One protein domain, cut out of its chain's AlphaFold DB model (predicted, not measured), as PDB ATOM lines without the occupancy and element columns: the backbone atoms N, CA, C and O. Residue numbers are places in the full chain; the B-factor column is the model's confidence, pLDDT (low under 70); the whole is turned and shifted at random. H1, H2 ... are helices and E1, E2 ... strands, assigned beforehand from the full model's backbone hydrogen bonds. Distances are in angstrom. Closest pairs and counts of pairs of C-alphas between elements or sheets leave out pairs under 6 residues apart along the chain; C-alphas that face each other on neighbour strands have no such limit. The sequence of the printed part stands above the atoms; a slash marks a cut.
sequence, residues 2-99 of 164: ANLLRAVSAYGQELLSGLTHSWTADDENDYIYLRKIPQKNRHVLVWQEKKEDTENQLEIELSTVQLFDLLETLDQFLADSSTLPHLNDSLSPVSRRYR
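What this domain is: This is residues 2 to 99 of the 164 residues of an uncharacterized protein of Cyanobacterium sp. IPPAS B-1200 (UniProt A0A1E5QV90). A strongly twisted three-stranded sheet, E1 E2 E3, has two helices over one face and its other face bare: H1 runs lengthwise over E1, and H2 rises steeply out of the sheet, making with it an angle in which H1 sits. Two long stretches with no named element, residues 18 to 31 between H1 and E1 and residues 80 to 99 after H2, lie away from the middle of the domain, and residues 79 to 86, of which 79 belongs to H2, stick out. The printed part has 98 residues, in the order H1 E1 E2 E3 H2; the sheet is antiparallel, in the order E1 - E2 - E3. The class is mixed, helices and strands; the whole is compact, with a radius of gyration of the C-alphas of 14.2 A, and spans 38 by 32 by 30 A.

Where its parts are: E1 is residues 32 to 37, 16.4 A long; E2 is residues 42 to 48, 19.4 A; E3 is residues 57 to 63, 19.3 A. H1 is residues 2 to 17, 21.9 A, beginning at C-alpha 2 (167.602, 202.096, 110.796). H2 is residues 64 to 79, 22.5 A, ending at C-alpha 79 (156.623, 209.330, 104.530).

How they stand to each other: The strands form a meander, each the antiparallel neighbour of the one before. In the hairpin E1 and E2, N 35 and O 44 are 3.0 A apart; in the hairpin E2 and E3, N 45 and O 60 are 2.9 A apart, both within hydrogen-bond range. H1 and H2 are on the same face, two layers in sum, helices over a sheet. H1 lies over E1 at a height over the sheet of 7.4 A, only just along the strands, at 28 degrees to E1 on the local plane; the closest C-alphas, of Ala 7 and Tyr 33, are 5.1 A apart. H2, over E2 and E3, stands up from the sheet at 53 degrees. H1 and H2 are close but not clearly touching, the closest C-alphas, of Leu 5 and Leu 74, being 7.0 A apart. In both helices every O i to N i+4 pair is within hydrogen-bond range.

The domain as a whole: The C-alphas farthest apart, of Gln 39 and Ser 82, are 41.2 A apart. The printed part has no cut; the link H1 to E1, 14 residues, is long. The model's pLDDT is under 70 at residues 18 to 30, 51 to 54 and 81 to 99.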
ATOM      1  N   ALA A   2     166.927 200.864 110.354       73.94
ATOM      2  CA  ALA A   2     167.602 202.096 110.796       73.94
ATOM      3  C   ALA A   2     169.063 202.221 110.307       73.94
ATOM      4  O   ALA A   2     169.445 203.270 109.802       73.94
ATOM      5  N   ASN A   3     169.845 201.134 110.344       79.31
ATOM      6  CA  ASN A   3     171.239 201.148 109.869       79.31
ATOM      7  C   ASN A   3     171.356 201.403 108.356       79.31
ATOM      8  O   ASN A   3     172.237 202.139 107.933       79.31
ATOM      9  N   LEU A   4     170.449 200.849 107.539       85.31
ATOM     10  CA  LEU A   4     170.436 201.098 106.092       85.31
ATOM     11  C   LEU A   4     170.078 202.556 105.797       85.31
ATOM     12  O   LEU A   4     170.758 203.209 105.016       85.31
ATOM     13  N   LEU A   5     169.038 203.074 106.453       82.38
ATOM     14  CA  LEU A   5     168.641 204.470 106.315       82.38
ATOM     15  C   LEU A   5     169.783 205.416 106.715       82.38
ATOM     16  O   LEU A   5     170.072 206.374 105.999       82.38
ATOM     17  N   ARG A   6     170.468 205.129 107.827       79.50
ATOM     18  CA  ARG A   6     171.637 205.891 108.280       79.50
ATOM     19  C   ARG A   6     172.769 205.844 107.253       79.50
ATOM     20  O   ARG A   6     173.266 206.895 106.868       79.50
ATOM     21  N   ALA A   7     173.128 204.660 106.762       84.75
ATOM     22  CA  ALA A   7     174.182 204.499 105.762       84.75
ATOM     23  C   ALA A   7     173.872 205.258 104.461       84.75
ATOM     24  O   ALA A   7     174.727 205.951 103.912       84.75
ATOM     25  N   VAL A   8     172.634 205.163 103.978       86.56
ATOM     26  CA  VAL A   8     172.209 205.785 102.719       86.56
ATOM     27  C   VAL A   8     172.098 207.297 102.859       86.56
ATOM     28  O   VAL A   8     172.531 208.024 101.968       86.56
ATOM     29  N   SER A   9     171.558 207.785 103.977       82.31
ATOM     30  CA  SER A   9     171.483 209.222 104.246       82.31
ATOM     31  C   SER A   9     172.867 209.844 104.406       82.31
ATOM     32  O   SER A   9     173.128 210.871 103.784       82.31
ATOM     33  N   ALA A  10     173.774 209.200 105.146       79.62
ATOM     34  CA  ALA A  10     175.162 209.640 105.267       79.62
ATOM     35  C   ALA A  10     175.841 209.710 103.891       79.62
ATOM     36  O   ALA A  10     176.447 210.722 103.539       79.62
ATOM     37  N   TYR A  11     175.656 208.677 103.069       85.94
ATOM     38  CA  TYR A  11     176.214 208.629 101.722       85.94
ATOM     39  C   TYR A  11     175.617 209.682 100.777       85.94
ATOM     40  O   TYR A  11     176.337 210.333 100.020       85.94
ATOM     41  N   GLY A  12     174.300 209.897 100.831       83.81
ATOM     42  CA  GLY A  12     173.630 210.949 100.069       83.81
ATOM     43  C   GLY A  12     174.115 212.342 100.474       83.81
ATOM     44  O   GLY A  12     174.374 213.186  99.618       83.81
ATOM     45  N   GLN A  13     174.313 212.572 101.774       79.00
ATOM     46  CA  GLN A  13     174.867 213.819 102.293       79.00
ATOM     47  C   GLN A  13     176.311 214.043 101.829       79.00
ATOM     48  O   GLN A  13     176.641 215.161 101.435       79.00
ATOM     49  N   GLU A  14     177.160 213.015 101.808       80.00
ATOM     50  CA  GLU A  14     178.508 213.079 101.222       80.00
ATOM     51  C   GLU A  14     178.453 213.457  99.732       80.00
ATOM     52  O   GLU A  14     179.109 214.411  99.309       80.00
ATOM     53  N   LEU A  15     177.607 212.783  98.944       81.25
ATOM     54  CA  LEU A  15     177.468 213.052  97.509       81.25
ATOM     55  C   LEU A  15     176.987 214.478  97.206       81.25
ATOM     56  O   LEU A  15     177.502 215.108  96.283       81.25
ATOM     57  N   LEU A  16     176.009 214.983  97.962       79.44
ATOM     58  CA  LEU A  16     175.431 216.314  97.748       79.44
ATOM     59  C   LEU A  16     176.297 217.437  98.325       79.44
ATOM     60  O   LEU A  16     176.287 218.554  97.806       79.44
ATOM     61  N   SER A  17     177.029 217.169  99.407       73.06
ATOM     62  CA  SER A  17     177.908 218.164 100.026       73.06
ATOM     63  C   SER A  17     179.275 218.255  99.352       73.06
ATOM     64  O   SER A  17     179.938 219.282  99.500       73.06
ATOM     65  N   GLY A  18     179.694 217.211  98.628       68.75
ATOM     66  CA  GLY A  18     181.044 217.089  98.079       68.75
ATOM     67  C   GLY A  18     182.118 216.882  99.151       68.75
ATOM     68  O   GLY A  18     183.302 216.946  98.839       68.75
ATOM     69  N   LEU A  19     181.719 216.657 100.407       67.25
ATOM     70  CA  LEU A  19     182.623 216.463 101.533       67.25
ATOM     71  C   LEU A  19     182.771 214.971 101.785       67.25
ATOM     72  O   LEU A  19     181.789 214.308 102.114       67.25
ATOM     73  N   THR A  20     183.997 214.458 101.706       61.47
ATOM     74  CA  THR A  20     184.318 213.120 102.200       61.47
ATOM     75  C   THR A  20     184.154 213.119 103.713       61.47
ATOM     76  O   THR A  20     185.011 213.586 104.466       61.47
ATOM     77  N   HIS A  21     183.009 212.633 104.187       57.34
ATOM     78  CA  HIS A  21     182.824 212.415 105.609       57.34
ATOM     79  C   HIS A  21     183.692 211.219 105.992       57.34
ATOM     80  O   HIS A  21     183.383 210.082 105.644       57.34
ATOM     81  N   SER A  22     184.786 211.453 106.723       50.56
ATOM     82  CA  SER A  22     185.405 210.385 107.500       50.56
ATOM     83  C   SER A  22     184.439 210.077 108.637       50.56
ATOM     84  O   SER A  22     184.585 210.595 109.746       50.56
ATOM     85  N   TRP A  23     183.386 209.318 108.344       53.16
ATOM     86  CA  TRP A  23     182.592 208.703 109.385       53.16
ATOM     87  C   TRP A  23     183.566 207.817 110.151       53.16
ATOM     88  O   TRP A  23     184.012 206.778 109.664       53.16
ATOM     89  N   THR A  24     184.033 208.323 111.291       43.94
ATOM     90  CA  THR A  24     184.830 207.557 112.234       43.94
ATOM     91  C   THR A  24     183.979 206.359 112.566       43.94
ATOM     92  O   THR A  24     182.939 206.496 113.205       43.94
ATOM     93  N   ALA A  25     184.405 205.210 112.053       46.56
ATOM     94  CA  ALA A  25     183.917 203.896 112.392       46.56
ATOM     95  C   ALA A  25     184.177 203.666 113.889       46.56
ATOM     96  O   ALA A  25     185.057 202.900 114.262       46.56
ATOM     97  N   ASP A  26     183.468 204.385 114.745       45.06
ATOM     98  CA  ASP A  26     183.509 204.320 116.205       45.06
ATOM     99  C   ASP A  26     182.142 203.877 116.749       45.06
ATOM    100  O   ASP A  26     182.013 203.509 117.909       45.06
ATOM    101  N   ASP A  27     181.124 203.806 115.883       53.88
ATOM    102  CA  ASP A  27     179.899 203.074 116.178       53.88
ATOM    103  C   ASP A  27     180.191 201.576 115.951       53.88
ATOM    104  O   ASP A  27     180.454 201.129 114.831       53.88
ATOM    105  N   GLU A  28     180.224 200.783 117.025       52.75
ATOM    106  CA  GLU A  28     180.420 199.320 116.987       52.75
ATOM    107  C   GLU A  28     179.357 198.589 116.140       52.75
ATOM    108  O   GLU A  28     179.525 197.417 115.814       52.75
ATOM    109  N   ASN A  29     178.280 199.281 115.755       57.09
ATOM    110  CA  ASN A  29     177.104 198.733 115.081       57.09
ATOM    111  C   ASN A  29     177.008 199.037 113.574       57.09
ATOM    112  O   ASN A  29     175.945 198.837 112.972       57.09
ATOM    113  N   ASP A  30     178.086 199.521 112.953       66.50
ATOM    114  CA  ASP A  30     178.071 199.896 111.536       66.50
ATOM    115  C   ASP A  30     178.334 198.692 110.610       66.50
ATOM    116  O   ASP A  30     179.430 198.445 110.099       66.50
ATOM    117  N   TYR A  31     177.284 197.890 110.438       81.50
ATOM    118  CA  TYR A  31     177.267 196.702 109.578       81.50
ATOM    119  C   TYR A  31     176.952 197.020 108.112       81.50
ATOM    120  O   TYR A  31     177.049 196.131 107.272       81.50
ATOM    121  N   ILE A  32     176.511 198.244 107.799       86.12
ATOM    122  CA  ILE A  32     176.112 198.657 106.447       86.12
ATOM    123  C   ILE A  32     176.775 199.985 106.115       86.12
ATOM    124  O   ILE A  32     176.587 200.951 106.841       86.12
ATOM    125  N   TYR A  33     177.473 200.066 104.986       86.81
ATOM    126  CA  TYR A  33     178.021 201.327 104.490       86.81
ATOM    127  C   TYR A  33     177.983 201.387 102.964       86.81
ATOM    128  O   TYR A  33     177.925 200.362 102.284       86.81
ATOM    129  N   LEU A  34     178.000 202.600 102.408       89.19
ATOM    130  CA  LEU A  34     178.100 202.812 100.968       89.19
ATOM    131  C   LEU A  34     179.434 203.466 100.627       89.19
ATOM    132  O   LEU A  34     179.924 204.325 101.354       89.19
ATOM    133  N   ARG A  35     180.010 203.083  99.488       88.19
ATOM    134  CA  ARG A  35     181.229 203.700  98.948       88.19
ATOM    135  C   ARG A  35     181.113 203.947  97.452       88.19
ATOM    136  O   ARG A  35     180.493 203.173  96.725       88.19
ATOM    137  N   LYS A  36     181.730 205.027  96.965       88.19
ATOM    138  CA  LYS A  36     181.813 205.320  95.525       88.19
ATOM    139  C   LYS A  36     182.949 204.517  94.888       88.19
ATOM    140  O   LYS A  36     184.029 204.428  95.461       88.19
ATOM    141  N   ILE A  37     182.741 204.020  93.670       86.25
ATOM    142  CA  ILE A  37     183.803 203.553  92.771       86.25
ATOM    143  C   ILE A  37     184.117 204.711  91.808       86.25
ATOM    144  O   ILE A  37     183.383 204.902  90.828       86.25
ATOM    145  N   PRO A  38     185.185 205.501  92.047       72.62
ATOM    146  CA  PRO A  38     185.407 206.770  91.347       72.62
ATOM    147  C   PRO A  38     185.523 206.612  89.830       72.62
ATOM    148  O   PRO A  38     185.098 207.476  89.074       72.62
ATOM    149  N   GLN A  39     186.066 205.483  89.385       77.12
ATOM    150  CA  GLN A  39     186.405 205.234  87.985       77.12
ATOM    151  C   GLN A  39     185.204 204.807  87.128       77.12
ATOM    152  O   GLN A  39     185.309 204.809  85.906       77.12
ATOM    153  N   LYS A  40     184.080 204.406  87.740       79.50
ATOM    154  CA  LYS A  40     182.959 203.767  87.023       79.50
ATOM    155  C   LYS A  40     181.612 204.474  87.171       79.50
ATOM    156  O   LYS A  40     180.641 203.982  86.609       79.50
ATOM    157  N   ASN A  41     181.527 205.591  87.905       84.75
ATOM    158  CA  ASN A  41     180.244 206.202  88.303       84.75
ATOM    159  C   ASN A  41     179.283 205.167  88.914       84.75
ATOM    160  O   ASN A  41     178.096 205.121  88.603       84.75
ATOM    161  N   ARG A  42     179.838 204.284  89.745       90.94
ATOM    162  CA  ARG A  42     179.097 203.238  90.443       90.94
ATOM    163  C   ARG A  42     179.283 203.384  91.937       90.94
ATOM    164  O   ARG A  42     180.244 203.999  92.403       90.94
ATOM    165  N   HIS A  43     178.341 202.820  92.665       91.88
ATOM    166  CA  HIS A  43     178.258 202.871  94.110       91.88
ATOM    167  C   HIS A  43     178.211 201.429  94.605       91.88
ATOM    168  O   HIS A  43     177.678 200.568  93.916       91.88
ATOM    169  N   VAL A  44     178.791 201.131  95.757       92.25
ATOM    170  CA  VAL A  44     178.718 199.794  96.349       92.25
ATOM    171  C   VAL A  44     178.086 199.933  97.709       92.25
ATOM    172  O   VAL A  44     178.615 200.656  98.552       92.25
ATOM    173  N   LEU A  45     176.967 199.245  97.893       92.00
ATOM    174  CA  LEU A  45     176.387 198.991  99.196       92.00
ATOM    175  C   LEU A  45     177.068 197.752  99.764       92.00
ATOM    176  O   LEU A  45     176.999 196.673  99.180       92.00
ATOM    177  N   VAL A  46     177.736 197.930 100.889       89.88
ATOM    178  CA  VAL A  46     178.379 196.859 101.629       89.88
ATOM    179  C   VAL A  46     177.532 196.527 102.843       89.88
ATOM    180  O   VAL A  46     177.164 197.423 103.599       89.88
ATOM    181  N   TRP A  47     177.295 195.238 103.055       89.44
ATOM    182  CA  TRP A  47     176.880 194.692 104.337       89.44
ATOM    183  C   TRP A  47     177.935 193.709 104.851       89.44
ATOM    184  O   TRP A  47     178.460 192.907 104.080       89.44
ATOM    185  N   GLN A  48     178.235 193.770 106.143       85.81
ATOM    186  CA  GLN A  48     179.184 192.890 106.825       85.81
ATOM    187  C   GLN A  48     178.603 192.464 108.175       85.81
ATOM    188  O   GLN A  48     178.053 193.291 108.898       85.81
ATOM    189  N   GLU A  49     178.723 191.185 108.534       77.38
ATOM    190  CA  GLU A  49     178.215 190.680 109.819       77.38
ATOM    191  C   GLU A  49     179.061 191.172 111.007       77.38
ATOM    192  O   GLU A  49     178.548 191.384 112.105       77.38
ATOM    193  N   LYS A  50     180.355 191.420 110.778       76.12
ATOM    194  CA  LYS A  50     181.277 192.054 111.727       76.12
ATOM    195  C   LYS A  50     182.191 193.035 111.012       76.12
ATOM    196  O   LYS A  50     182.534 192.852 109.852       76.12
ATOM    197  N   LYS A  51     182.644 194.043 111.757       65.44
ATOM    198  CA  LYS A  51     183.474 195.164 111.286       65.44
ATOM    199  C   LYS A  51     184.817 194.766 110.647       65.44
ATOM    200  O   LYS A  51     185.411 195.574 109.945       65.44
ATOM    201  N   GLU A  52     185.274 193.538 110.882       66.94
ATOM    202  CA  GLU A  52     186.536 192.984 110.366       66.94
ATOM    203  C   GLU A  52     186.337 191.709 109.530       66.94
ATOM    204  O   GLU A  52     187.308 191.135 109.040       66.94
ATOM    205  N   ASP A  53     185.094 191.253 109.349       67.81
ATOM    206  CA  ASP A  53     184.817 190.023 108.609       67.81
ATOM    207  C   ASP A  53     184.676 190.333 107.115       67.81
ATOM    208  O   ASP A  53     183.606 190.681 106.617       67.81
ATOM    209  N   THR A  54     185.805 190.257 106.409       67.50
ATOM    210  CA  THR A  54     185.867 190.461 104.953       67.50
ATOM    211  C   THR A  54     185.434 189.212 104.177       67.50
ATOM    212  O   THR A  54     185.206 189.295 102.972       67.50
ATOM    213  N   GLU A  55     185.329 188.052 104.836       70.38
ATOM    214  CA  GLU A  55     184.975 186.787 104.183       70.38
ATOM    215  C   GLU A  55     183.455 186.641 104.011       70.38
ATOM    216  O   GLU A  55     183.005 186.103 103.000       70.38
ATOM    217  N   ASN A  56     182.664 187.200 104.935       75.19
ATOM    218  CA  ASN A  56     181.195 187.212 104.886       75.19
ATOM    219  C   ASN A  56     180.611 188.589 104.533       75.19
ATOM    220  O   ASN A  56     179.596 189.023 105.086       75.19
ATOM    221  N   GLN A  57     181.251 189.287 103.598       86.62
ATOM    222  CA  GLN A  57     180.787 190.584 103.122       86.62
ATOM    223  C   GLN A  57     179.860 190.424 101.907       86.62
ATOM    224  O   GLN A  57     180.220 189.815 100.899       86.62
ATOM    225  N   LEU A  58     178.670 191.022 101.973       88.56
ATOM    226  CA  LEU A  58     177.786 191.172 100.821       88.56
ATOM    227  C   LEU A  58     178.032 192.537 100.179       88.56
ATOM    228  O   LEU A  58     177.753 193.574 100.779       88.56
ATOM    229  N   GLU A  59     178.520 192.537  98.943       91.50
ATOM    230  CA  GLU A  59     178.675 193.748  98.141       91.50
ATOM    231  C   GLU A  59     177.626 193.796  97.030       91.50
ATOM    232  O   GLU A  59     177.530 192.895  96.196       91.50
ATOM    233  N   ILE A  60     176.846 194.874  96.999       92.56
ATOM    234  CA  ILE A  60     175.852 195.137  95.960       92.56
ATOM    235  C   ILE A  60     176.309 196.365  95.184       92.56
ATOM    236  O   ILE A  60     176.315 197.482  95.704       92.56
ATOM    237  N   GLU A  61     176.697 196.164  93.926       93.75
ATOM    238  CA  GLU A  61     177.030 197.265  93.026       93.75
ATOM    239  C   GLU A  61     175.746 197.918  92.493       93.75
ATOM    240  O   GLU A  61     174.870 197.263  91.930       93.75
ATOM    241  N   LEU A  62     175.661 199.231  92.661       93.56
ATOM    242  CA  LEU A  62     174.544 200.079  92.290       93.56
ATOM    243  C   LEU A  62     174.996 201.075  91.218       93.56
ATOM    244  O   LEU A  62     176.007 201.777  91.352       93.56
ATOM    245  N   SER A  63     174.215 201.173  90.149       94.00
ATOM    246  CA  SER A  63     174.259 202.332  89.257       94.00
ATOM    247  C   SER A  63     173.730 203.582  89.970       94.00
ATOM    248  O   SER A  63     173.004 203.481  90.958       94.00
ATOM    249  N   THR A  64     174.045 204.771  89.456       90.94
ATOM    250  CA  THR A  64     173.487 206.019  90.002       90.94
ATOM    251  C   THR A  64     171.958 206.026  89.971       90.94
ATOM    252  O   THR A  64     171.353 206.452  90.943       90.94
ATOM    253  N   VAL A  65     171.327 205.482  88.921       93.94
ATOM    254  CA  VAL A  65     169.858 205.354  88.854       93.94
ATOM    255  C   VAL A  65     169.337 204.487  90.001       93.94
ATOM    256  O   VAL A  65     168.480 204.929  90.749       93.94
ATOM    257  N   GLN A  66     169.930 203.312  90.222       93.56
ATOM    258  CA  GLN A  66     169.520 202.412  91.308       93.56
ATOM    259  C   GLN A  66     169.755 203.002  92.704       93.56
ATOM    260  O   GLN A  66     168.993 202.726  93.626       93.56
ATOM    261  N   LEU A  67     170.806 203.807  92.879       91.62
ATOM    262  CA  LEU A  67     171.023 204.542  94.122       91.62
ATOM    263  C   LEU A  67     169.907 205.572  94.358       91.62
ATOM    264  O   LEU A  67     169.435 205.702  95.484       91.62
ATOM    265  N   PHE A  68     169.491 206.286  93.310       90.06
ATOM    266  CA  PHE A  68     168.373 207.227  93.382       90.06
ATOM    267  C   PHE A  68     167.047 206.515  93.661       90.06
ATOM    268  O   PHE A  68     166.320 206.956  94.544       90.06
ATOM    269  N   ASP A  69     166.775 205.386  93.004       92.38
ATOM    270  CA  ASP A  69     165.582 204.572  93.276       92.38
ATOM    271  C   ASP A  69     165.543 204.110  94.743       92.38
ATOM    272  O   ASP A  69     164.493 204.111  95.385       92.38
ATOM    273  N   LEU A  70     166.700 203.740  95.304       91.25
ATOM    274  CA  LEU A  70     166.830 203.332  96.700       91.25
ATOM    275  C   LEU A  70     166.609 204.503  97.675       91.25
ATOM    276  O   LEU A  70     165.962 204.317  98.705       91.25
ATOM    277  N   LEU A  71     167.118 205.696  97.355       88.06
ATOM    278  CA  LEU A  71     166.856 206.920  98.121       88.06
ATOM    279  C   LEU A  71     165.367 207.275  98.115       88.06
ATOM    280  O   LEU A  71     164.799 207.494  99.179       88.06
ATOM    281  N   GLU A  72     164.741 207.264  96.939       86.81
ATOM    282  CA  GLU A  72     163.312 207.543  96.765       86.81
ATOM    283  C   GLU A  72     162.456 206.536  97.537       86.81
ATOM    284  O   GLU A  72     161.532 206.903  98.257       86.81
ATOM    285  N   THR A  73     162.810 205.250  97.457       88.50
ATOM    286  CA  THR A  73     162.098 204.195  98.186       88.50
ATOM    287  C   THR A  73     162.195 204.400  99.698       88.50
ATOM    288  O   THR A  73     161.217 204.171 100.406       88.50
ATOM    289  N   LEU A  74     163.353 204.830 100.212       84.94
ATOM    290  CA  LEU A  74     163.521 205.128 101.636       84.94
ATOM    291  C   LEU A  74     162.756 206.382 102.063       84.94
ATOM    292  O   LEU A  74     162.167 206.371 103.141       84.94
ATOM    293  N   ASP A  75     162.735 207.427 101.237       82.56
ATOM    294  CA  ASP A  75     161.965 208.643 101.511       82.56
ATOM    295  C   ASP A  75     160.459 208.347 101.536       82.56
ATOM    296  O   ASP A  75     159.771 208.652 102.510       82.56
ATOM    297  N   GLN A  76     159.961 207.621 100.533       84.69
ATOM    298  CA  GLN A  76     158.564 207.199 100.475       84.69
ATOM    299  C   GLN A  76     158.185 206.265 101.634       84.69
ATOM    300  O   GLN A  76     157.081 206.356 102.171       84.69
ATOM    301  N   PHE A  77     159.103 205.395 102.052       80.75
ATOM    302  CA  PHE A  77     158.917 204.538 103.219       80.75
ATOM    303  C   PHE A  77     158.858 205.330 104.532       80.75
ATOM    304  O   PHE A  77     158.064 204.994 105.405       80.75
ATOM    305  N   LEU A  78     159.656 206.393 104.679       75.69
ATOM    306  CA  LEU A  78     159.595 207.289 105.840       75.69
ATOM    307  C   LEU A  78     158.344 208.173 105.845       75.69
ATOM    308  O   LEU A  78     157.816 208.486 106.912       75.69
ATOM    309  N   ALA A  79     157.859 208.569 104.668       78.88
ATOM    310  CA  ALA A  79     156.623 209.330 104.530       78.88
ATOM    311  C   ALA A  79     155.383 208.516 104.959       78.88
ATOM    312  O   ALA A  79     154.384 209.091 105.399       78.88
ATOM    313  N   ASP A  80     155.448 207.182 104.893       77.00
ATOM    314  CA  ASP A  80     154.400 206.283 105.378       77.00
ATOM    315  C   ASP A  80     154.502 206.029 106.896       77.00
ATOM    316  O   ASP A  80     154.835 204.950 107.386       77.00
ATOM    317  N   SER A  81     154.151 207.057 107.672       65.00
ATOM    318  CA  SER A  81     154.092 206.996 109.144       65.00
ATOM    319  C   SER A  81     153.111 205.949 109.707       65.00
ATOM    320  O   SER A  81     153.198 205.591 110.885       65.00
ATOM    321  N   SER A  82     152.184 205.440 108.884       64.94
ATOM    322  CA  SER A  82     151.171 204.448 109.271       64.94
ATOM    323  C   SER A  82     151.747 203.050 109.477       64.94
ATOM    324  O   SER A  82     151.205 202.279 110.271       64.94
ATOM    325  N   THR A  83     152.818 202.701 108.761       60.03
ATOM    326  CA  THR A  83     153.404 201.358 108.807       60.03
ATOM    327  C   THR A  83     154.497 201.224 109.867       60.03
ATOM    328  O   THR A  83     154.698 200.119 110.375       60.03
ATOM    329  N   LEU A  84     155.164 202.316 110.271       56.62
ATOM    330  CA  LEU A  84     156.265 202.288 111.251       56.62
ATOM    331  C   LEU A  84     156.248 203.475 112.233       56.62
ATOM    332  O   LEU A  84     157.117 204.346 112.177       56.62
ATOM    333  N   PRO A  85     155.346 203.468 113.235       55.94
ATOM    334  CA  PRO A  85     155.185 204.570 114.195       55.94
ATOM    335  C   PRO A  85     156.409 204.819 115.102       55.94
ATOM    336  O   PRO A  85     156.455 205.817 115.821       55.94
ATOM    337  N   HIS A  86     157.396 203.917 115.095       57.03
ATOM    338  CA  HIS A  86     158.602 203.993 115.926       57.03
ATOM    339  C   HIS A  86     159.854 204.491 115.181       57.03
ATOM    340  O   HIS A  86     160.882 204.692 115.822       57.03
ATOM    341  N   LEU A  87     159.794 204.712 113.861       56.38
ATOM    342  CA  LEU A  87     160.910 205.260 113.074       56.38
ATOM    343  C   LEU A  87     160.750 206.776 112.886       56.38
ATOM    344  O   LEU A  87     160.539 207.258 111.783       56.38
ATOM    345  N   ASN A  88     160.867 207.532 113.977       55.44
ATOM    346  CA  ASN A  88     160.899 209.003 113.947       55.44
ATOM    347  C   ASN A  88     162.334 209.558 113.915       55.44
ATOM    348  O   ASN A  88     162.586 210.651 114.423       55.44
ATOM    349  N   ASP A  89     163.290 208.803 113.365       55.94
ATOM    350  CA  ASP A  89     164.681 209.251 113.274       55.94
ATOM    351  C   ASP A  89     164.773 210.393 112.250       55.94
ATOM    352  O   ASP A  89     164.856 210.192 111.038       55.94
ATOM    353  N   SER A  90     164.692 211.622 112.758       55.56
ATOM    354  CA  SER A  90     164.831 212.844 111.978       55.56
ATOM    355  C   SER A  90     166.221 212.884 111.354       55.56
ATOM    356  O   SER A  90     167.223 212.936 112.072       55.56
ATOM    357  N   LEU A  91     166.287 212.906 110.025       56.81
ATOM    358  CA  LEU A  91     167.526 213.134 109.288       56.81
ATOM    359  C   LEU A  91     168.125 214.478 109.726       56.81
ATOM    360  O   LEU A  91     167.624 215.546 109.372       56.81
ATOM    361  N   SER A  92     169.180 214.443 110.541       55.66
ATOM    362  CA  SER A  92     169.827 215.662 111.017       55.66
ATOM    363  C   SER A  92     170.752 216.219 109.931       55.66
ATOM    364  O   SER A  92     171.566 215.463 109.388       55.66
ATOM    365  N   PRO A  93     170.685 217.522 109.615       56.88
ATOM    366  CA  PRO A  93     171.607 218.132 108.668       56.88
ATOM    367  C   PRO A  93     173.051 218.044 109.180       56.88
ATOM    368  O   PRO A  93     173.320 218.276 110.361       56.88
ATOM    369  N   VAL A  94     173.992 217.750 108.277       58.50
ATOM    370  CA  VAL A  94     175.427 217.687 108.598       58.50
ATOM    371  C   VAL A  94     175.902 219.032 109.141       58.50
ATOM    372  O   VAL A  94     175.604 220.095 108.587       58.50
ATOM    373  N   SER A  95     176.667 219.000 110.234       57.53
ATOM    374  CA  SER A  95     177.149 220.225 110.868       57.53
ATOM    375  C   SER A  95     178.030 221.042 109.907       57.53
ATOM    376  O   SER A  95     178.929 220.511 109.251       57.53
ATOM    377  N   ARG A  96     177.832 222.371 109.878       55.78
ATOM    378  CA  ARG A  96     178.632 223.310 109.056       55.78
ATOM    379  C   ARG A  96     180.140 223.252 109.342       55.78
ATOM    380  O   ARG A  96     180.905 223.799 108.559       55.78
ATOM    381  N   ARG A  97     180.568 222.610 110.434       58.59
ATOM    382  CA  ARG A  97     181.977 222.465 110.832       58.59
ATOM    383  C   ARG A  97     182.750 221.467 109.966       58.59
ATOM    384  O   ARG A  97     183.969 221.531 109.949       58.59
ATOM    385  N   TYR A  98     182.050 220.593 109.240       52.75
ATOM    386  CA  TYR A  98     182.662 219.636 108.314       52.75
ATOM    387  C   TYR A  98     182.815 220.171 106.889       52.75
ATOM    388  O   TYR A  98     183.460 219.521 106.074       52.75
ATOM    389  N   ARG A  99     182.273 221.362 106.578       54.06
ATOM    390  CA  ARG A  99     182.636 222.069 105.346       54.06
ATOM    391  C   ARG A  99     184.107 222.456 105.451       54.06
ATOM    392  O   ARG A  99     184.427 223.453 106.094       54.06
TER     393      ARG A  99